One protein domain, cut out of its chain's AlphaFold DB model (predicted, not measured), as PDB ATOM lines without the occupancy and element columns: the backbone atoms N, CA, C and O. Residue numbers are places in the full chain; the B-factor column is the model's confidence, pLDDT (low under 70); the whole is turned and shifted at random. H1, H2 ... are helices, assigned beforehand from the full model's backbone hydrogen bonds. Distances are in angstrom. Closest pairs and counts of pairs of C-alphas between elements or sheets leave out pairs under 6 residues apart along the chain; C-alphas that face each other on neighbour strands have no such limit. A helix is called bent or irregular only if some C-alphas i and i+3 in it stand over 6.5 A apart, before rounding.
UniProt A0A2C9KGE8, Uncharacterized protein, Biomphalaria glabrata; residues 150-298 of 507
ATOM      1  N   GLU A 150     133.061 111.263 168.038       70.88
ATOM      2  CA  GLU A 150     133.189 110.991 169.477       70.88
ATOM      3  C   GLU A 150     132.239 111.872 170.299       70.88
ATOM      4  O   GLU A 150     131.747 111.458 171.349       70.88
ATOM      5  N   VAL A 151     131.946 113.072 169.791       75.56
ATOM      6  CA  VAL A 151     131.125 114.088 170.461       75.56
ATOM      7  C   VAL A 151     129.635 113.729 170.454       75.56
ATOM      8  O   VAL A 151     128.938 114.071 171.403       75.56
ATOM      9  N   ILE A 152     129.151 112.982 169.454       72.38
ATOM     10  CA  ILE A 152     127.740 112.559 169.331       72.38
ATOM     11  C   ILE A 152     127.206 111.846 170.583       72.38
ATOM     12  O   ILE A 152     126.040 112.014 170.927       72.38
ATOM     13  N   ASN A 153     128.052 111.094 171.293       74.00
ATOM     14  CA  ASN A 153     127.645 110.324 172.473       74.00
ATOM     15  C   ASN A 153     127.505 111.166 173.754       74.00
ATOM     16  O   ASN A 153     127.092 110.642 174.793       74.00
ATOM     17  N   LEU A 154     127.890 112.443 173.713       79.00
ATOM     18  CA  LEU A 154     127.783 113.360 174.843       79.00
ATOM     19  C   LEU A 154     126.357 113.933 174.951       79.00
ATOM     20  O   LEU A 154     125.654 114.023 173.945       79.00
ATOM     21  N   PRO A 155     125.903 114.323 176.155       78.94
ATOM     22  CA  PRO A 155     124.618 114.997 176.310       78.94
ATOM     23  C   PRO A 155     124.645 116.387 175.666       78.94
ATOM     24  O   PRO A 155     125.668 117.076 175.690       78.94
ATOM     25  N   TRP A 156     123.507 116.808 175.118       83.00
ATOM     26  CA  TRP A 156     123.301 118.178 174.657       83.00
ATOM     27  C   TRP A 156     123.417 119.174 175.830       83.00
ATOM     28  O   TRP A 156     122.882 118.883 176.901       83.00
ATOM     29  N   PRO A 157     124.055 120.355 175.674       88.50
ATOM     30  CA  PRO A 157     124.810 120.846 174.519       88.50
ATOM     31  C   PRO A 157     126.287 120.406 174.546       88.50
ATOM     32  O   PRO A 157     127.002 120.560 175.540       88.50
ATOM     33  N   ARG A 158     126.780 119.924 173.406       85.62
ATOM     34  CA  ARG A 158     128.093 119.291 173.231       85.62
ATOM     35  C   ARG A 158     129.106 120.250 172.615       85.62
ATOM     36  O   ARG A 158     130.249 120.336 173.068       85.62
ATOM     37  N   THR A 159     128.689 120.982 171.584       88.81
ATOM     38  CA  THR A 159     129.568 121.857 170.792       88.81
ATOM     39  C   THR A 159     129.415 123.332 171.191       88.81
ATOM     40  O   THR A 159     128.405 123.714 171.788       88.81
ATOM     41  N   PRO A 160     130.393 124.205 170.878       89.75
ATOM     42  CA  PRO A 160     130.242 125.648 171.079       89.75
ATOM     43  C   PRO A 160     129.031 126.227 170.333       89.75
ATOM     44  O   PRO A 160     128.367 127.120 170.852       89.75
ATOM     45  N   THR A 161     128.725 125.689 169.149       92.25
ATOM     46  CA  THR A 161     127.555 126.079 168.352       92.25
ATOM     47  C   THR A 161     126.248 125.770 169.081       92.25
ATOM     48  O   THR A 161     125.386 126.638 169.188       92.25
ATOM     49  N   GLU A 162     126.116 124.565 169.643       91.69
ATOM     50  CA  GLU A 162     124.930 124.151 170.408       91.69
ATOM     51  C   GLU A 162     124.755 124.975 171.690       91.69
ATOM     52  O   GLU A 162     123.638 125.362 172.031       91.69
ATOM     53  N   LYS A 163     125.858 125.308 172.375       91.12
ATOM     54  CA  LYS A 163     125.829 126.197 173.548       91.12
ATOM     55  C   LYS A 163     125.321 127.588 173.184       91.12
ATOM     56  O   LYS A 163     124.411 128.084 173.836       91.12
ATOM     57  N   LEU A 164     125.843 128.176 172.106       93.12
ATOM     58  CA  LEU A 164     125.397 129.489 171.636       93.12
ATOM     59  C   LEU A 164     123.918 129.478 171.206       93.12
ATOM     60  O   LEU A 164     123.206 130.451 171.442       93.12
ATOM     61  N   LEU A 165     123.443 128.382 170.602       94.06
ATOM     62  CA  LEU A 165     122.022 128.199 170.283       94.06
ATOM     63  C   LEU A 165     121.154 128.195 171.547       94.06
ATOM     64  O   LEU A 165     120.140 128.890 171.575       94.06
ATOM     65  N   GLY A 166     121.563 127.459 172.584       91.06
ATOM     66  CA  GLY A 166     120.857 127.413 173.867       91.06
ATOM     67  C   GLY A 166     120.899 128.729 174.649       91.06
ATOM     68  O   GLY A 166     119.953 129.040 175.362       91.06
ATOM     69  N   GLU A 167     121.961 129.525 174.501       91.88
ATOM     70  CA  GLU A 167     122.085 130.839 175.152       91.88
ATOM     71  C   GLU A 167     121.198 131.920 174.511       91.88
ATOM     72  O   GLU A 167     120.764 132.843 175.199       91.88
ATOM     73  N   LEU A 168     120.960 131.846 173.196       92.19
ATOM     74  CA  LEU A 168     120.251 132.895 172.451       92.19
ATOM     75  C   LEU A 168     118.786 132.579 172.147       92.19
ATOM     76  O   LEU A 168     118.027 133.508 171.857       92.19
ATOM     77  N   PHE A 169     118.392 131.303 172.153       94.19
ATOM     78  CA  PHE A 169     117.075 130.884 171.683       94.19
ATOM     79  C   PHE A 169     116.417 129.856 172.596       94.19
ATOM     80  O   PHE A 169     116.958 128.775 172.845       94.19
ATOM     81  N   ASP A 170     115.177 130.165 172.966       89.06
ATOM     82  CA  ASP A 170     114.287 129.254 173.671       89.06
ATOM     83  C   ASP A 170     113.513 128.383 172.669       89.06
ATOM     84  O   ASP A 170     112.787 128.889 171.806       89.06
ATOM     85  N   GLY A 171     113.647 127.066 172.813       89.62
ATOM     86  CA  GLY A 171     112.922 126.064 172.035       89.62
ATOM     87  C   GLY A 171     113.599 125.640 170.726       89.62
ATOM     88  O   GLY A 171     114.231 126.432 170.017       89.62
ATOM     89  N   GLY A 172     113.431 124.366 170.374       91.50
ATOM     90  CA  GLY A 172     114.026 123.733 169.199       91.50
ATOM     91  C   GLY A 172     113.628 124.388 167.879       91.50
ATOM     92  O   GLY A 172     114.467 124.521 166.989       91.50
ATOM     93  N   SER A 173     112.401 124.908 167.743       94.94
ATOM     94  CA  SER A 173     111.983 125.610 166.518       94.94
ATOM     95  C   SER A 173     112.765 126.911 166.293       94.94
ATOM     96  O   SER A 173     113.092 127.243 165.151       94.94
ATOM     97  N   ALA A 174     113.073 127.658 167.359       95.81
ATOM     98  CA  ALA A 174     113.844 128.899 167.275       95.81
ATOM     99  C   ALA A 174     115.318 128.617 166.954       95.81
ATOM    100  O   ALA A 174     115.896 129.264 166.077       95.81
ATOM    101  N   GLN A 175     115.889 127.592 167.591       96.00
ATOM    102  CA  GLN A 175     117.242 127.112 167.303       96.00
ATOM    103  C   GLN A 175     117.360 126.617 165.853       96.00
ATOM    104  O   GLN A 175     118.283 127.001 165.136       96.00
ATOM    105  N   PHE A 176     116.382 125.846 165.371       96.94
ATOM    106  CA  PHE A 176     116.344 125.361 163.991       96.94
ATOM    107  C   PHE A 176     116.210 126.500 162.973       96.94
ATOM    108  O   PHE A 176     116.872 126.488 161.933       96.94
ATOM    109  N   LEU A 177     115.403 127.522 163.277       97.00
ATOM    110  CA  LEU A 177     115.308 128.732 162.457       97.00
ATOM    111  C   LEU A 177     116.660 129.455 162.365       97.00
ATOM    112  O   LEU A 177     117.056 129.871 161.276       97.00
ATOM    113  N   ALA A 178     117.376 129.573 163.486       97.19
ATOM    114  CA  ALA A 178     118.697 130.189 163.531       97.19
ATOM    115  C   ALA A 178     119.731 129.408 162.701       97.19
ATOM    116  O   ALA A 178     120.515 130.016 161.966       97.19
ATOM    117  N   ILE A 179     119.687 128.072 162.751       97.31
ATOM    118  CA  ILE A 179     120.524 127.204 161.914       97.31
ATOM    119  C   ILE A 179     120.205 127.415 160.430       97.31
ATOM    120  O   ILE A 179     121.109 127.704 159.646       97.31
ATOM    121  N   LEU A 180     118.929 127.325 160.038       96.94
ATOM    122  CA  LEU A 180     118.515 127.506 158.643       96.94
ATOM    123  C   LEU A 180     118.952 128.854 158.080       96.94
ATOM    124  O   LEU A 180     119.389 128.926 156.933       96.94
ATOM    125  N   GLU A 181     118.823 129.920 158.862       95.88
ATOM    126  CA  GLU A 181     119.205 131.258 158.427       95.88
ATOM    127  C   GLU A 181     120.728 131.416 158.324       95.88
ATOM    128  O   GLU A 181     121.218 132.026 157.373       95.88
ATOM    129  N   SER A 182     121.484 130.793 159.234       94.88
ATOM    130  CA  SER A 182     122.955 130.782 159.203       94.88
ATOM    131  C   SER A 182     123.511 130.028 157.996       94.88
ATOM    132  O   SER A 182     124.506 130.446 157.407       94.88
ATOM    133  N   LEU A 183     122.840 128.947 157.597       93.44
ATOM    134  CA  LEU A 183     123.168 128.166 156.406       93.44
ATOM    135  C   LEU A 183     122.623 128.800 155.113       93.44
ATOM    136  O   LEU A 183     123.063 128.455 154.022       93.44
ATOM    137  N   SER A 184     121.655 129.716 155.186       91.00
ATOM    138  CA  SER A 184     121.041 130.303 153.989       91.00
ATOM    139  C   SER A 184     121.980 131.306 153.315       91.00
ATOM    140  O   SER A 184     122.274 132.376 153.860       91.00
ATOM    141  N   ASN A 185     122.385 130.995 152.082       82.62
ATOM    142  CA  ASN A 185     123.189 131.868 151.234       82.62
ATOM    143  C   ASN A 185     122.537 132.055 149.854       82.62
ATOM    144  O   ASN A 185     122.422 131.109 149.079       82.62
ATOM    145  N   SER A 186     122.162 133.297 149.547       72.62
ATOM    146  CA  SER A 186     121.538 133.720 148.287       72.62
ATOM    147  C   SER A 186     122.444 133.536 147.065       72.62
ATOM    148  O   SER A 186     121.953 133.401 145.950       72.62
ATOM    149  N   SER A 187     123.768 133.503 147.253       72.44
ATOM    150  CA  SER A 187     124.729 133.436 146.149       72.44
ATOM    151  C   SER A 187     125.001 132.018 145.640       72.44
ATOM    152  O   SER A 187     125.798 131.852 144.718       72.44
ATOM    153  N   ARG A 188     124.436 130.984 146.276       79.50
ATOM    154  CA  ARG A 188     124.719 129.581 145.953       79.50
ATOM    155  C   ARG A 188     123.584 128.981 145.128       79.50
ATOM    156  O   ARG A 188     122.435 128.996 145.549       79.50
ATOM    157  N   ARG A 189     123.924 128.404 143.971       81.25
ATOM    158  CA  ARG A 189     122.987 127.637 143.135       81.25
ATOM    159  C   ARG A 189     122.940 126.185 143.595       81.25
ATOM    160  O   ARG A 189     123.981 125.597 143.866       81.25
ATOM    161  N   LEU A 190     121.743 125.604 143.676       81.62
ATOM    162  CA  LEU A 190     121.544 124.267 144.244       81.62
ATOM    163  C   LEU A 190     122.227 123.154 143.444       81.62
ATOM    164  O   LEU A 190     122.775 122.231 144.035       81.62
ATOM    165  N   PHE A 191     122.248 123.267 142.116       80.81
ATOM    166  CA  PHE A 191     122.819 122.259 141.218       80.81
ATOM    167  C   PHE A 191     124.346 122.363 141.045       80.81
ATOM    168  O   PHE A 191     124.954 121.601 140.295       80.81
ATOM    169  N   HIS A 192     124.967 123.306 141.754       82.12
ATOM    170  CA  HIS A 192     126.404 123.542 141.772       82.12
ATOM    171  C   HIS A 192     126.923 123.399 143.214       82.12
ATOM    172  O   HIS A 192     127.337 124.401 143.808       82.12
ATOM    173  N   PRO A 193     126.846 122.188 143.808       81.88
ATOM    174  CA  PRO A 193     127.297 121.974 145.175       81.88
ATOM    175  C   PRO A 193     128.797 122.259 145.283       81.88
ATOM    176  O   PRO A 193     129.560 122.044 144.337       81.88
ATOM    177  N   SER A 194     129.189 122.832 146.415       82.75
ATOM    178  CA  SER A 194     130.558 123.268 146.677       82.75
ATOM    179  C   SER A 194     130.779 123.364 148.186       82.75
ATOM    180  O   SER A 194     129.853 123.780 148.897       82.75
ATOM    181  N   PRO A 195     131.986 123.070 148.702       81.44
ATOM    182  CA  PRO A 195     132.246 123.160 150.133       81.44
ATOM    183  C   PRO A 195     131.981 124.575 150.657       81.44
ATOM    184  O   PRO A 195     132.036 125.575 149.930       81.44
ATOM    185  N   ALA A 196     131.635 124.673 151.940       78.19
ATOM    186  CA  ALA A 196     131.179 125.927 152.534       78.19
ATOM    187  C   ALA A 196     132.253 127.028 152.547       78.19
ATOM    188  O   ALA A 196     131.938 128.208 152.363       78.19
ATOM    189  N   ALA A 197     133.510 126.622 152.704       77.19
ATOM    190  CA  ALA A 197     134.704 127.448 152.644       77.19
ATOM    191  C   ALA A 197     135.825 126.683 151.925       77.19
ATOM    192  O   ALA A 197     135.693 125.496 151.632       77.19
ATOM    193  N   SER A 198     136.928 127.372 151.636       73.69
ATOM    194  CA  SER A 198     138.138 126.706 151.148       73.69
ATOM    195  C   SER A 198     138.764 125.839 152.246       73.69
ATOM    196  O   SER A 198     138.613 126.143 153.430       73.69
ATOM    197  N   ASP A 199     139.557 124.832 151.872       68.88
ATOM    198  CA  ASP A 199     140.290 123.988 152.833       68.88
ATOM    199  C   ASP A 199     141.263 124.776 153.731       68.88
ATOM    200  O   ASP A 199     141.731 124.266 154.751       68.88
ATOM    201  N   SER A 200     141.561 126.030 153.372       65.00
ATOM    202  CA  SER A 200     142.401 126.930 154.165       65.00
ATOM    203  C   SER A 200     141.708 127.515 155.404       65.00
ATOM    204  O   SER A 200     142.407 127.969 156.310       65.00
ATOM    205  N   ASP A 201     140.374 127.415 155.494       78.56
ATOM    206  CA  ASP A 201     139.559 127.881 156.626       78.56
ATOM    207  C   ASP A 201     138.828 126.711 157.323       78.56
ATOM    208  O   ASP A 201     137.590 126.642 157.327       78.56
ATOM    209  N   PRO A 202     139.560 125.758 157.929       79.69
ATOM    210  CA  PRO A 202     138.957 124.563 158.512       79.69
ATOM    211  C   PRO A 202     138.013 124.877 159.679       79.69
ATOM    212  O   PRO A 202     137.060 124.139 159.902       79.69
ATOM    213  N   GLU A 203     138.219 125.989 160.390       83.81
ATOM    214  CA  GLU A 203     137.342 126.397 161.490       83.81
ATOM    215  C   GLU A 203     135.929 126.747 161.011       83.81
ATOM    216  O   GLU A 203     134.971 126.568 161.759       83.81
ATOM    217  N   ILE A 204     135.788 127.243 159.777       86.00
ATOM    218  CA  ILE A 204     134.479 127.551 159.195       86.00
ATOM    219  C   ILE A 204     133.770 126.249 158.821       86.00
ATOM    220  O   ILE A 204     132.595 126.091 159.145       86.00
ATOM    221  N   LEU A 205     134.481 125.301 158.202       86.62
ATOM    222  CA  LEU A 205     133.938 123.982 157.856       86.62
ATOM    223  C   LEU A 205     133.445 123.222 159.100       86.62
ATOM    224  O   LEU A 205     132.363 122.636 159.065       86.62
ATOM    225  N   ASP A 206     134.180 123.304 160.214       87.38
ATOM    226  CA  ASP A 206     133.764 122.718 161.493       87.38
ATOM    227  C   ASP A 206     132.425 123.308 161.976       87.38
ATOM    228  O   ASP A 206     131.554 122.564 162.419       87.38
ATOM    229  N   VAL A 207     132.210 124.624 161.842       91.38
ATOM    230  CA  VAL A 207     130.934 125.264 162.220       91.38
ATOM    231  C   VAL A 207     129.774 124.768 161.362       91.38
ATOM    232  O   VAL A 207     128.700 124.506 161.895       91.38
ATOM    233  N   PHE A 208     129.970 124.603 160.050       91.88
ATOM    234  CA  PHE A 208     128.935 124.036 159.177       91.88
ATOM    235  C   PHE A 208     128.553 122.616 159.608       91.88
ATOM    236  O   PHE A 208     127.367 122.308 159.729       91.88
ATOM    237  N   ALA A 209     129.543 121.777 159.911       90.94
ATOM    238  CA  ALA A 209     129.299 120.426 160.397       90.94
ATOM    239  C   ALA A 209     128.602 120.413 161.775       90.94
ATOM    240  O   ALA A 209     127.674 119.632 161.979       90.94
ATOM    241  N   GLU A 210     128.987 121.303 162.696       92.25
ATOM    242  CA  GLU A 210     128.325 121.469 163.998       92.25
ATOM    243  C   GLU A 210     126.868 121.945 163.856       92.25
ATOM    244  O   GLU A 210     125.990 121.412 164.531       92.25
ATOM    245  N   LEU A 211     126.588 122.903 162.963       94.94
ATOM    246  CA  LEU A 211     125.230 123.390 162.678       94.94
ATOM    247  C   LEU A 211     124.331 122.274 162.129       94.94
ATOM    248  O   LEU A 211     123.173 122.157 162.532       94.94
ATOM    249  N   LEU A 212     124.850 121.447 161.220       94.06
ATOM    250  CA  LEU A 212     124.099 120.330 160.642       94.06
ATOM    251  C   LEU A 212     123.869 119.199 161.645       94.06
ATOM    252  O   LEU A 212     122.765 118.658 161.697       94.06
ATOM    253  N   MET A 213     124.865 118.885 162.474       89.94
ATOM    254  CA  MET A 213     124.705 117.940 163.582       89.94
ATOM    255  C   MET A 213     123.634 118.425 164.563       89.94
ATOM    256  O   MET A 213     122.742 117.660 164.930       89.94
ATOM    257  N   ALA A 214     123.681 119.705 164.939       92.19
ATOM    258  CA  ALA A 214     122.676 120.314 165.799       92.19
ATOM    259  C   ALA A 214     121.273 120.220 165.178       92.19
ATOM    260  O   ALA A 214     120.316 119.865 165.861       92.19
ATOM    261  N   ALA A 215     121.146 120.462 163.870       94.12
ATOM    262  CA  ALA A 215     119.875 120.337 163.167       94.12
ATOM    263  C   ALA A 215     119.317 118.905 163.200       94.12
ATOM    264  O   ALA A 215     118.126 118.730 163.445       94.12
ATOM    265  N   GLN A 216     120.158 117.886 162.985       90.44
ATOM    266  CA  GLN A 216     119.740 116.482 163.077       90.44
ATOM    267  C   GLN A 216     119.259 116.122 164.487       90.44
ATOM    268  O   GLN A 216     118.238 115.453 164.629       90.44
ATOM    269  N   GLU A 217     119.951 116.608 165.519       87.69
ATOM    270  CA  GLU A 217     119.571 116.379 166.915       87.69
ATOM    271  C   GLU A 217     118.203 116.988 167.249       87.69
ATOM    272  O   GLU A 217     117.359 116.335 167.865       87.69
ATOM    273  N   ILE A 218     117.949 118.221 166.793       90.88
ATOM    274  CA  ILE A 218     116.658 118.892 166.990       90.88
ATOM    275  C   ILE A 218     115.535 118.135 166.256       90.88
ATOM    276  O   ILE A 218     114.449 117.954 166.808       90.88
ATOM    277  N   LEU A 219     115.782 117.641 165.036       91.38
ATOM    278  CA  LEU A 219     114.796 116.856 164.275       91.38
ATOM    279  C   LEU A 219     114.465 115.515 164.945       91.38
ATOM    280  O   LEU A 219     113.305 115.097 164.962       91.38
ATOM    281  N   ALA A 220     115.469 114.873 165.541       86.88
ATOM    282  CA  ALA A 220     115.316 113.644 166.312       86.88
ATOM    283  C   ALA A 220     114.706 113.867 167.711       86.88
ATOM    284  O   ALA A 220     114.414 112.899 168.409       86.88
ATOM    285  N   GLY A 221     114.502 115.123 168.130       82.81
ATOM    286  CA  GLY A 221     113.918 115.472 169.429       82.81
ATOM    287  C   GLY A 221     114.879 115.385 170.617       82.81
ATOM    288  O   GLY A 221     114.420 115.317 171.754       82.81
ATOM    289  N   GLY A 222     116.194 115.377 170.377       73.81
ATOM    290  CA  GLY A 222     117.226 115.356 171.428       73.81
ATOM    291  C   GLY A 222     117.734 116.710 171.890       73.81
ATOM    292  O   GLY A 222     118.632 116.774 172.728       73.81
ATOM    293  N   ALA A 223     117.212 117.789 171.316       69.69
ATOM    294  CA  ALA A 223     117.607 119.150 171.642       69.69
ATOM    295  C   ALA A 223     116.544 119.864 172.496       69.69
ATOM    296  O   ALA A 223     115.427 119.376 172.672       69.69
ATOM    297  N   GLY A 224     116.897 121.048 173.007       57.84
ATOM    298  CA  GLY A 224     116.032 121.874 173.858       57.84
ATOM    299  C   GLY A 224     116.159 121.547 175.351       57.84
ATOM    300  O   GLY A 224     117.177 121.024 175.797       57.84
ATOM    301  N   ASN A 225     115.121 121.862 176.134       53.59
ATOM    302  CA  ASN A 225     115.060 121.571 177.578       53.59
ATOM    303  C   ASN A 225     114.846 120.076 177.899       53.59
ATOM    304  O   ASN A 225     114.685 119.709 179.062       53.59
ATOM    305  N   ASN A 226     114.806 119.211 176.884       55.62
ATOM    306  CA  ASN A 226     114.602 117.780 177.048       55.62
ATOM    307  C   ASN A 226     115.966 117.094 177.219       55.62
ATOM    308  O   ASN A 226     116.746 117.000 176.279       55.62
ATOM    309  N   GLU A 227     116.249 116.590 178.424       49.88
ATOM    310  CA  GLU A 227     117.503 115.911 178.819       49.88
ATOM    311  C   GLU A 227     117.737 114.541 178.140       49.88
ATOM    312  O   GLU A 227     118.496 113.691 178.616       49.88
ATOM    313  N   THR A 228     117.075 114.276 177.022       53.66
ATOM    314  CA  THR A 228     117.224 113.046 176.251       53.66
ATOM    315  C   THR A 228     118.477 113.128 175.392       53.66
ATOM    316  O   THR A 228     118.405 113.306 174.184       53.66
ATOM    317  N   GLY A 229     119.646 112.992 176.023       51.78
ATOM    318  CA  GLY A 229     120.897 112.765 175.298       51.78
ATOM    319  C   GLY A 229     120.880 111.438 174.528       51.78
ATOM    320  O   GLY A 229     120.002 110.598 174.744       51.78
ATOM    321  N   ALA A 230     121.914 111.201 173.712       51.09
ATOM    322  CA  ALA A 230     122.072 110.026 172.839       51.09
ATOM    323  C   ALA A 230     121.660 108.676 173.472       51.09
ATOM    324  O   ALA A 230     121.085 107.814 172.809       51.09
ATOM    325  N   LYS A 231     121.896 108.488 174.780       49.22
ATOM    326  CA  LYS A 231     121.514 107.275 175.531       49.22
ATOM    327  C   LYS A 231     120.005 107.086 175.718       49.22
ATOM    328  O   LYS A 231     119.550 105.948 175.728       49.22
ATOM    329  N   ALA A 232     119.238 108.158 175.886       49.25
ATOM    330  CA  ALA A 232     117.790 108.080 176.052       49.25
ATOM    331  C   ALA A 232     117.076 107.895 174.702       49.25
ATOM    332  O   ALA A 232     116.061 107.209 174.630       49.25
ATOM    333  N   GLN A 233     117.657 108.406 173.614       53.81
ATOM    334  CA  GLN A 233     117.156 108.194 172.252       53.81
ATOM    335  C   GLN A 233     117.354 106.752 171.777       53.81
ATOM    336  O   GLN A 233     116.421 106.158 171.242       53.81
ATOM    337  N   MET A 234     118.497 106.124 172.097       52.12
ATOM    338  CA  MET A 234     118.716 104.696 171.817       52.12
ATOM    339  C   MET A 234     117.679 103.761 172.471       52.12
ATOM    340  O   MET A 234     117.487 102.647 171.988       52.12
ATOM    341  N   LEU A 235     117.014 104.193 173.549       50.59
ATOM    342  CA  LEU A 235     115.993 103.415 174.260       50.59
ATOM    343  C   LEU A 235     114.576 103.583 173.683       50.59
ATOM    344  O   LEU A 235     113.749 102.696 173.875       50.59
ATOM    345  N   ILE A 236     114.283 104.694 172.994       53.28
ATOM    346  CA  ILE A 236     112.913 105.076 172.589       53.28
ATOM    347  C   ILE A 236     112.595 104.688 171.130       53.28
ATOM    348  O   ILE A 236     111.435 104.671 170.728       53.28
ATOM    349  N   GLY A 237     113.591 104.265 170.351       52.31
ATOM    350  CA  GLY A 237     113.409 103.974 168.931       52.31
ATOM    351  C   GLY A 237     113.485 105.267 168.119       52.31
ATOM    352  O   GLY A 237     112.652 106.163 168.235       52.31
ATOM    353  N   ASN A 238     114.533 105.378 167.309       61.72
ATOM    354  CA  ASN A 238     114.882 106.613 166.616       61.72
ATOM    355  C   ASN A 238     113.958 106.844 165.413       61.72
ATOM    356  O   ASN A 238     114.164 106.241 164.360       61.72
ATOM    357  N   SER A 239     112.998 107.766 165.519       73.56
ATOM    358  CA  SER A 239     112.492 108.436 164.319       73.56
ATOM    359  C   SER A 239     113.373 109.659 164.050       73.56
ATOM    360  O   SER A 239     113.388 110.574 164.875       73.56
ATOM    361  N   PRO A 240     114.101 109.730 162.919       79.00
ATOM    362  CA  PRO A 240     114.943 110.885 162.587       79.00
ATOM    363  C   PRO A 240     114.146 112.188 162.397       79.00
ATOM    364  O   PRO A 240     114.746 113.249 162.258       79.00
ATOM    365  N   LEU A 241     112.811 112.114 162.377       87.44
ATOM    366  CA  LEU A 241     111.887 113.230 162.177       87.44
ATOM    367  C   LEU A 241     110.851 113.335 163.317       87.44
ATOM    368  O   LEU A 241     109.704 113.705 163.076       87.44
ATOM    369  N   ALA A 242     111.225 112.985 164.551       86.62
ATOM    370  CA  ALA A 242     110.320 112.944 165.706       86.62
ATOM    371  C   ALA A 242     109.591 114.274 165.983       86.62
ATOM    372  O   ALA A 242     108.430 114.265 166.385       86.62
ATOM    373  N   THR A 243     110.243 115.418 165.751       89.12
ATOM    374  CA  THR A 243     109.665 116.751 166.008       89.12
ATOM    375  C   THR A 243     108.940 117.349 164.798       89.12
ATOM    376  O   THR A 243     108.450 118.481 164.862       89.12
ATOM    377  N   VAL A 244     108.854 116.622 163.680       92.19
ATOM    378  CA  VAL A 244     108.379 117.176 162.407       92.19
ATOM    379  C   VAL A 244     106.857 117.169 162.304       92.19
ATOM    380  O   VAL A 244     106.202 116.150 162.512       92.19
ATOM    381  N   VAL A 245     106.298 118.313 161.910       92.75
ATOM    382  CA  VAL A 245     104.866 118.508 161.634       92.75
ATOM    383  C   VAL A 245     104.630 118.811 160.157       92.75
ATOM    384  O   VAL A 245     105.458 119.440 159.498       92.75
ATOM    385  N   ASP A 246     103.480 118.394 159.633       90.88
ATOM    386  CA  ASP A 246     103.204 118.438 158.191       90.88
ATOM    387  C   ASP A 246     103.094 119.877 157.659       90.88
ATOM    388  O   ASP A 246     103.645 120.208 156.610       90.88
ATOM    389  N   LYS A 247     102.406 120.760 158.397       88.44
ATOM    390  CA  LYS A 247     102.192 122.166 158.022       88.44
ATOM    391  C   LYS A 247     102.419 123.103 159.201       88.44
ATOM    392  O   LYS A 247     102.164 122.758 160.352       88.44
ATOM    393  N   GLY A 248     102.861 124.318 158.898       90.19
ATOM    394  CA  GLY A 248     103.052 125.373 159.885       90.19
ATOM    395  C   GLY A 248     104.100 126.389 159.451       90.19
ATOM    396  O   GLY A 248     104.930 126.133 158.582       90.19
ATOM    397  N   SER A 249     104.063 127.553 160.084       94.31
ATOM    398  CA  SER A 249     105.065 128.602 159.921       94.31
ATOM    399  C   SER A 249     106.118 128.447 161.015       94.31
ATOM    400  O   SER A 249     105.800 128.548 162.201       94.31
ATOM    401  N   LEU A 250     107.373 128.187 160.630       96.06
ATOM    402  CA  LEU A 250     108.462 127.945 161.586       96.06
ATOM    403  C   LEU A 250     108.651 129.133 162.536       96.06
ATOM    404  O   LEU A 250     108.822 128.937 163.735       96.06
ATOM    405  N   ILE A 251     108.551 130.362 162.018       94.75
ATOM    406  CA  ILE A 251     108.654 131.577 162.834       94.75
ATOM    407  C   ILE A 251     107.509 131.683 163.848       94.75
ATOM    408  O   ILE A 251     107.742 132.121 164.972       94.75
ATOM    409  N   ASP A 252     106.294 131.255 163.500       94.69
ATOM    410  CA  ASP A 252     105.144 131.335 164.407       94.69
ATOM    411  C   ASP A 252     105.227 130.288 165.521       94.69
ATOM    412  O   ASP A 252     104.902 130.593 166.669       94.69
ATOM    413  N   ILE A 253     105.705 129.079 165.205       94.81
ATOM    414  CA  ILE A 253     105.959 128.029 166.204       94.81
ATOM    415  C   ILE A 253     107.102 128.459 167.133       94.81
ATOM    416  O   ILE A 253     106.953 128.413 168.353       94.81
ATOM    417  N   ALA A 254     108.200 128.971 166.571       94.88
ATOM    418  CA  ALA A 254     109.341 129.473 167.333       94.88
ATOM    419  C   ALA A 254     108.973 130.662 168.235       94.88
ATOM    420  O   ALA A 254     109.384 130.719 169.387       94.88
ATOM    421  N   THR A 255     108.120 131.581 167.766       94.31
ATOM    422  CA  THR A 255     107.639 132.719 168.576       94.31
ATOM    423  C   THR A 255     106.861 132.259 169.820       94.31
ATOM    424  O   THR A 255     106.824 132.960 170.833       94.31
ATOM    425  N   ARG A 256     106.236 131.076 169.757       91.56
ATOM    426  CA  ARG A 256     105.511 130.458 170.875       91.56
ATOM    427  C   ARG A 256     106.409 129.607 171.783       91.56
ATOM    428  O   ARG A 256     105.896 129.091 172.769       91.56
ATOM    429  N   GLY A 257     107.700 129.469 171.471       88.19
ATOM    430  CA  GLY A 257     108.621 128.577 172.184       88.19
ATOM    431  C   GLY A 257     108.336 127.095 171.927       88.19
ATOM    432  O   GLY A 257     108.520 126.274 172.816       88.19
ATOM    433  N   GLY A 258     107.796 126.759 170.750       88.88
ATOM    434  CA  GLY A 258     107.543 125.371 170.374       88.88
ATOM    435  C   GLY A 258     108.822 124.599 170.033       88.88
ATOM    436  O   GLY A 258     109.863 125.179 169.729       88.88
ATOM    437  N   GLU A 259     108.697 123.272 170.041       90.44
ATOM    438  CA  GLU A 259     109.762 122.325 169.672       90.44
ATOM    439  C   GLU A 259     109.563 121.726 168.267       90.44
ATOM    440  O   GLU A 259     110.437 121.052 167.731       90.44
ATOM    441  N   SER A 260     108.399 121.948 167.651       92.44
ATOM    442  CA  SER A 260     108.021 121.302 166.393       92.44
ATOM    443  C   SER A 260     108.590 122.001 165.159       92.44
ATOM    444  O   SER A 260     108.629 123.232 165.077       92.44
ATOM    445  N   ILE A 261     108.956 121.233 164.136       95.44
ATOM    446  CA  ILE A 261     109.542 121.767 162.900       95.44
ATOM    447  C   ILE A 261     108.634 121.447 161.707       95.44
ATOM    448  O   ILE A 261     108.354 120.280 161.452       95.44
ATOM    449  N   PRO A 262     108.173 122.444 160.929       95.50
ATOM    450  CA  PRO A 262     107.399 122.183 159.718       95.50
ATOM    451  C   PRO A 262     108.215 121.452 158.651       95.50
ATOM    452  O   PRO A 262     109.370 121.813 158.410       95.50
ATOM    453  N   LEU A 263     107.584 120.523 157.930       94.88
ATOM    454  CA  LEU A 263     108.208 119.728 156.866       94.88
ATOM    455  C   LEU A 263     108.933 120.588 155.813       94.88
ATOM    456  O   LEU A 263     110.061 120.272 155.441       94.88
ATOM    457  N   GLN A 264     108.364 121.734 155.417       93.81
ATOM    458  CA  GLN A 264     109.007 122.681 154.487       93.81
ATOM    459  C   GLN A 264     110.396 123.141 154.962       93.81
ATOM    460  O   GLN A 264     111.311 123.341 154.163       93.81
ATOM    461  N   SER A 265     110.563 123.313 156.274       96.31
ATOM    462  CA  SER A 265     111.824 123.758 156.875       96.31
ATOM    463  C   SER A 265     112.880 122.654 156.807       96.31
ATOM    464  O   SER A 265     114.052 122.935 156.563       96.31
ATOM    465  N   VAL A 266     112.453 121.397 156.952       96.06
ATOM    466  CA  VAL A 266     113.310 120.215 156.796       96.06
ATOM    467  C   VAL A 266     113.728 120.031 155.337       96.06
ATOM    468  O   VAL A 266     114.900 119.799 155.065       96.06
ATOM    469  N   ILE A 267     112.806 120.221 154.388       94.88
ATOM    470  CA  ILE A 267     113.117 120.196 152.949       94.88
ATOM    471  C   ILE A 267     114.148 121.279 152.606       94.88
ATOM    472  O   ILE A 267     115.118 121.011 151.895       94.88
ATOM    473  N   LYS A 268     113.996 122.493 153.156       94.56
ATOM    474  CA  LYS A 268     114.990 123.564 152.990       94.56
ATOM    475  C   LYS A 268     116.356 123.159 153.556       94.56
ATOM    476  O   LYS A 268     117.361 123.373 152.881       94.56
ATOM    477  N   LEU A 269     116.407 122.550 154.746       96.19
ATOM    478  CA  LEU A 269     117.655 122.020 155.313       96.19
ATOM    479  C   LEU A 269     118.290 120.981 154.381       96.19
ATOM    480  O   LEU A 269     119.490 121.035 154.143       96.19
ATOM    481  N   LEU A 270     117.489 120.073 153.823       95.12
ATOM    482  CA  LEU A 270     117.954 119.009 152.937       95.12
ATOM    483  C   LEU A 270     118.549 119.558 151.627       95.12
ATOM    484  O   LEU A 270     119.583 119.093 151.155       95.12
ATOM    485  N   LYS A 271     117.953 120.613 151.060       93.56
ATOM    486  CA  LYS A 271     118.548 121.336 149.924       93.56
ATOM    487  C   LYS A 271     119.886 121.982 150.318       93.56
ATOM    488  O   LYS A 271     120.848 121.934 149.555       93.56
ATOM    489  N   LEU A 272     119.981 122.553 151.521       93.69
ATOM    490  CA  LEU A 272     121.219 123.166 152.016       93.69
ATOM    491  C   LEU A 272     122.325 122.128 152.265       93.69
ATOM    492  O   LEU A 272     123.462 122.374 151.872       93.69
ATOM    493  N   THR A 273     122.019 120.964 152.848       92.94
ATOM    494  CA  THR A 273     123.017 119.900 153.071       92.94
ATOM    495  C   THR A 273     123.614 119.407 151.759       92.94
ATOM    496  O   THR A 273     124.831 119.245 151.675       92.94
ATOM    497  N   TYR A 274     122.785 119.257 150.719       92.12
ATOM    498  CA  TYR A 274     123.249 118.963 149.364       92.12
ATOM    499  C   TYR A 274     124.166 120.069 148.821       92.12
ATOM    500  O   TYR A 274     125.260 119.782 148.340       92.12
ATOM    501  N   ASN A 275     123.748 121.336 148.931       90.69
ATOM    502  CA  ASN A 275     124.501 122.482 148.409       90.69
ATOM    503  C   ASN A 275     125.909 122.604 149.026       90.69
ATOM    504  O   ASN A 275     126.860 122.967 148.334       90.69
ATOM    505  N   TYR A 276     126.040 122.274 150.313       89.88
ATOM    506  CA  TYR A 276     127.298 122.325 151.062       89.88
ATOM    507  C   TYR A 276     128.113 121.019 151.035       89.88
ATOM    508  O   TYR A 276     129.052 120.892 151.814       89.88
ATOM    509  N   GLU A 277     127.773 120.058 150.168       89.25
ATOM    510  CA  GLU A 277     128.465 118.762 150.027       89.25
ATOM    511  C   GLU A 277     128.455 117.871 151.285       89.25
ATOM    512  O   GLU A 277     129.206 116.900 151.384       89.25
ATOM    513  N   HIS A 278     127.554 118.123 152.237       89.56
ATOM    514  CA  HIS A 278     127.339 117.237 153.384       89.56
ATOM    515  C   HIS A 278     126.416 116.071 152.998       89.56
ATOM    516  O   HIS A 278     125.325 115.897 153.549       89.56
ATOM    517  N   PHE A 279     126.860 115.274 152.019       89.50
ATOM    518  CA  PHE A 279     126.067 114.205 151.409       89.50
ATOM    519  C   PHE A 279     125.652 113.117 152.403       89.50
ATOM    520  O   PHE A 279     124.543 112.606 152.289       89.50
ATOM    521  N   ASP A 280     126.466 112.827 153.422       88.19
ATOM    522  CA  ASP A 280     126.117 111.854 154.468       88.19
ATOM    523  C   ASP A 280     124.826 112.257 155.205       88.19
ATOM    524  O   ASP A 280     123.906 111.458 155.374       88.19
ATOM    525  N   VAL A 281     124.720 113.533 155.596       89.44
ATOM    526  CA  VAL A 281     123.530 114.084 156.267       89.44
ATOM    527  C   VAL A 281     122.337 114.097 155.314       89.44
ATOM    528  O   VAL A 281     121.216 113.781 155.716       89.44
ATOM    529  N   PHE A 282     122.575 114.446 154.046       92.50
ATOM    530  CA  PHE A 282     121.552 114.415 153.004       92.50
ATOM    531  C   PHE A 282     120.966 113.008 152.826       92.50
ATOM    532  O   PHE A 282     119.749 112.847 152.866       92.50
ATOM    533  N   GLU A 283     121.805 111.981 152.686       90.31
ATOM    534  CA  GLU A 283     121.364 110.598 152.486       90.31
ATOM    535  C   GLU A 283     120.594 110.049 153.696       90.31
ATOM    536  O   GLU A 283     119.572 109.386 153.511       90.31
ATOM    537  N   ILE A 284     121.020 110.382 154.925       89.75
ATOM    538  CA  ILE A 284     120.325 109.984 156.163       89.75
ATOM    539  C   ILE A 284     118.900 110.555 156.223       89.75
ATOM    540  O   ILE A 284     117.969 109.854 156.618       89.75
ATOM    541  N   LEU A 285     118.718 111.825 155.849       92.44
ATOM    542  CA  LEU A 285     117.431 112.516 155.972       92.44
ATOM    543  C   LEU A 285     116.502 112.302 154.766       92.44
ATOM    544  O   LEU A 285     115.284 112.355 154.925       92.44
ATOM    545  N   LEU A 286     117.046 112.045 153.572       94.00
ATOM    546  CA  LEU A 286     116.276 111.978 152.326       94.00
ATOM    547  C   LEU A 286     115.157 110.928 152.367       94.00
ATOM    548  O   LEU A 286     114.014 111.244 152.044       94.00
ATOM    549  N   GLY A 287     115.472 109.691 152.764       93.12
ATOM    550  CA  GLY A 287     114.498 108.594 152.810       93.12
ATOM    551  C   GLY A 287     113.300 108.894 153.723       93.12
ATOM    552  O   GLY A 287     112.164 108.885 153.240       93.12
ATOM    553  N   PRO A 288     113.535 109.226 155.009       92.94
ATOM    554  CA  PRO A 288     112.479 109.622 155.940       92.94
ATOM    555  C   PRO A 288     111.647 110.816 155.457       92.94
ATOM    556  O   PRO A 288     110.425 110.810 155.600       92.94
ATOM    557  N   VAL A 289     112.279 111.834 154.858       94.44
ATOM    558  CA  VAL A 289     111.572 113.023 154.355       94.44
ATOM    559  C   VAL A 289     110.673 112.674 153.170       94.44
ATOM    560  O   VAL A 289     109.515 113.084 153.158       94.44
ATOM    561  N   LEU A 290     111.154 111.887 152.202       93.50
ATOM    562  CA  LEU A 290     110.337 111.439 151.066       93.50
ATOM    563  C   LEU A 290     109.147 110.589 151.523       93.50
ATOM    564  O   LEU A 290     108.040 110.758 151.014       93.50
ATOM    565  N   GLN A 291     109.348 109.706 152.503       92.50
ATOM    566  CA  GLN A 291     108.250 108.945 153.098       92.50
ATOM    567  C   GLN A 291     107.221 109.881 153.746       92.50
ATOM    568  O   GLN A 291     106.028 109.760 153.477       92.50
ATOM    569  N   LYS A 292     107.679 110.862 154.530       91.06
ATOM    570  CA  LYS A 292     106.802 111.832 155.190       91.06
ATOM    571  C   LYS A 292     106.017 112.683 154.186       91.06
ATOM    572  O   LYS A 292     104.836 112.929 154.403       91.06
ATOM    573  N   ILE A 293     106.630 113.088 153.069       92.06
ATOM    574  CA  ILE A 293     105.942 113.798 151.975       92.06
ATOM    575  C   ILE A 293     104.812 112.935 151.396       92.06
ATOM    576  O   ILE A 293     103.687 113.421 151.250       92.06
ATOM    577  N   LYS A 294     105.084 111.650 151.132       90.06
ATOM    578  CA  LYS A 294     104.090 110.696 150.613       90.06
ATOM    579  C   LYS A 294     102.931 110.482 151.586       90.06
ATOM    580  O   LYS A 294     101.782 110.467 151.159       90.06
ATOM    581  N   GLU A 295     103.221 110.378 152.882       89.25
ATOM    582  CA  GLU A 295     102.210 110.266 153.943       89.25
ATOM    583  C   GLU A 295     101.341 111.526 154.065       89.25
ATOM    584  O   GLU A 295     100.137 111.421 154.284       89.25
ATOM    585  N   CYS A 296     101.924 112.718 153.891       85.25
ATOM    586  CA  CYS A 296     101.186 113.982 153.951       85.25
ATOM    587  C   CYS A 296     100.188 114.143 152.793       85.25
ATOM    588  O   CYS A 296      99.213 114.883 152.932       85.25
ATOM    589  N   GLY A 297     100.454 113.531 151.630       78.69
ATOM    590  CA  GLY A 297      99.571 113.555 150.455       78.69
ATOM    591  C   GLY A 297      99.231 114.953 149.907       78.69
ATOM    592  O   GLY A 297      98.287 115.101 149.130       78.69
ATOM    593  N   SER A 298      99.957 115.998 150.318       82.81
ATOM    594  CA  SER A 298      99.677 117.391 149.944       82.81
ATOM    595  C   SER A 298     100.285 117.718 148.581       82.81
ATOM    596  O   SER A 298     101.488 117.564 148.382       82.81
TER     597      SER A 298
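AT A GLANCE: This is residues 150 to 298 of the 507 residues of an uncharacterized protein of Biomphalaria glabrata (UniProt A0A2C9KGE8). Three helices, H2, H3 and H6, make a loosely formed up-and-down bundle whose centres stand in a triangle; H1 crosses H2 and H3 on the side away from H6, and H7 folds back alongside H6. Short H5 crosses the first part of H2, H4 sits off the body without touching any helix, and residues 198 to 203 stick out where a long loop leads into H3. The printed part has 149 residues with seven named helices, H1 to H7 in chain order, and no named strand: the class is all helix. It is compact, with a radius of gyration of the C-alphas of 14.9 A, and rounded, spanning 39 by 37 by 29 A.

IN THESE COORDINATES: Find C-alpha 160 at (130.242, 125.648, 171.079), where H1 begins; it runs to residue 168. H2 follows at residues 172 to 183, 16.3 A long. Next look at C-alpha 202, at (138.957, 124.563, 158.512): from there H3 runs 26.0 A to residue 219. H4 is residues 230 to 236, H5 residues 250 to 255, and H6 residues 263 to 275, 18.6 A long. H7, residues 279 to 296, covers 25.0 A and ends at C-alpha 296, at (101.186, 113.982, 153.951). H7 has a kink of 34 degrees near residue 286 and is only just irregular: C-alphas 284 and 287 are 6.9 A apart.

HOW THE PARTS SIT: Start at the hub, H2, which touches four helices. With H3 it forms a helical hairpin, opposite ways at a shallow tilt of 32 degrees, only just short of steep; their closest C-alphas, of Gly 172 and Ile 218, are 5.9 A apart. H2 touches H6 with residues 180 to 183 alone, closest at the C-alphas of Leu 180 and Leu 269, 6.5 A. H3 and H6 are close but not clearly touching, 7.7 A between the C-alphas of Leu 212 and Thr 273. H1 touches H3 at a steep tilt of 58 degrees, closest at the C-alphas of Thr 161 and Glu 210, 6.4 A. H1 and H2 only just touch, with 3 pairs of C-alphas within 8 A, the closest being Leu 165 and Gln 175, 5.7 A. H5 touches H2 at a steep tilt of 53 degrees, the C-alphas of Ala 174 and Ala 254 being 4.5 A apart. H6 and H7 form a helical hairpin, closest at the C-alphas of Thr 273 and Phe 282, 5.7 A. In H1, H2, H3, H5 and H6 every O i to N i+4 pair is within hydrogen-bond range; in H4 2 of 3 are, in H7 12 of 14.

THE WHOLE: The C-alphas farthest apart, of Ser 200 and Gly 297, are 45.0 A apart. The printed part has no cut; its long links are H2 to H3 and H4 to H5. Mean pLDDT of the printed part is 84.9; look for values under 70 at residues 199 to 200 and 223 to 238.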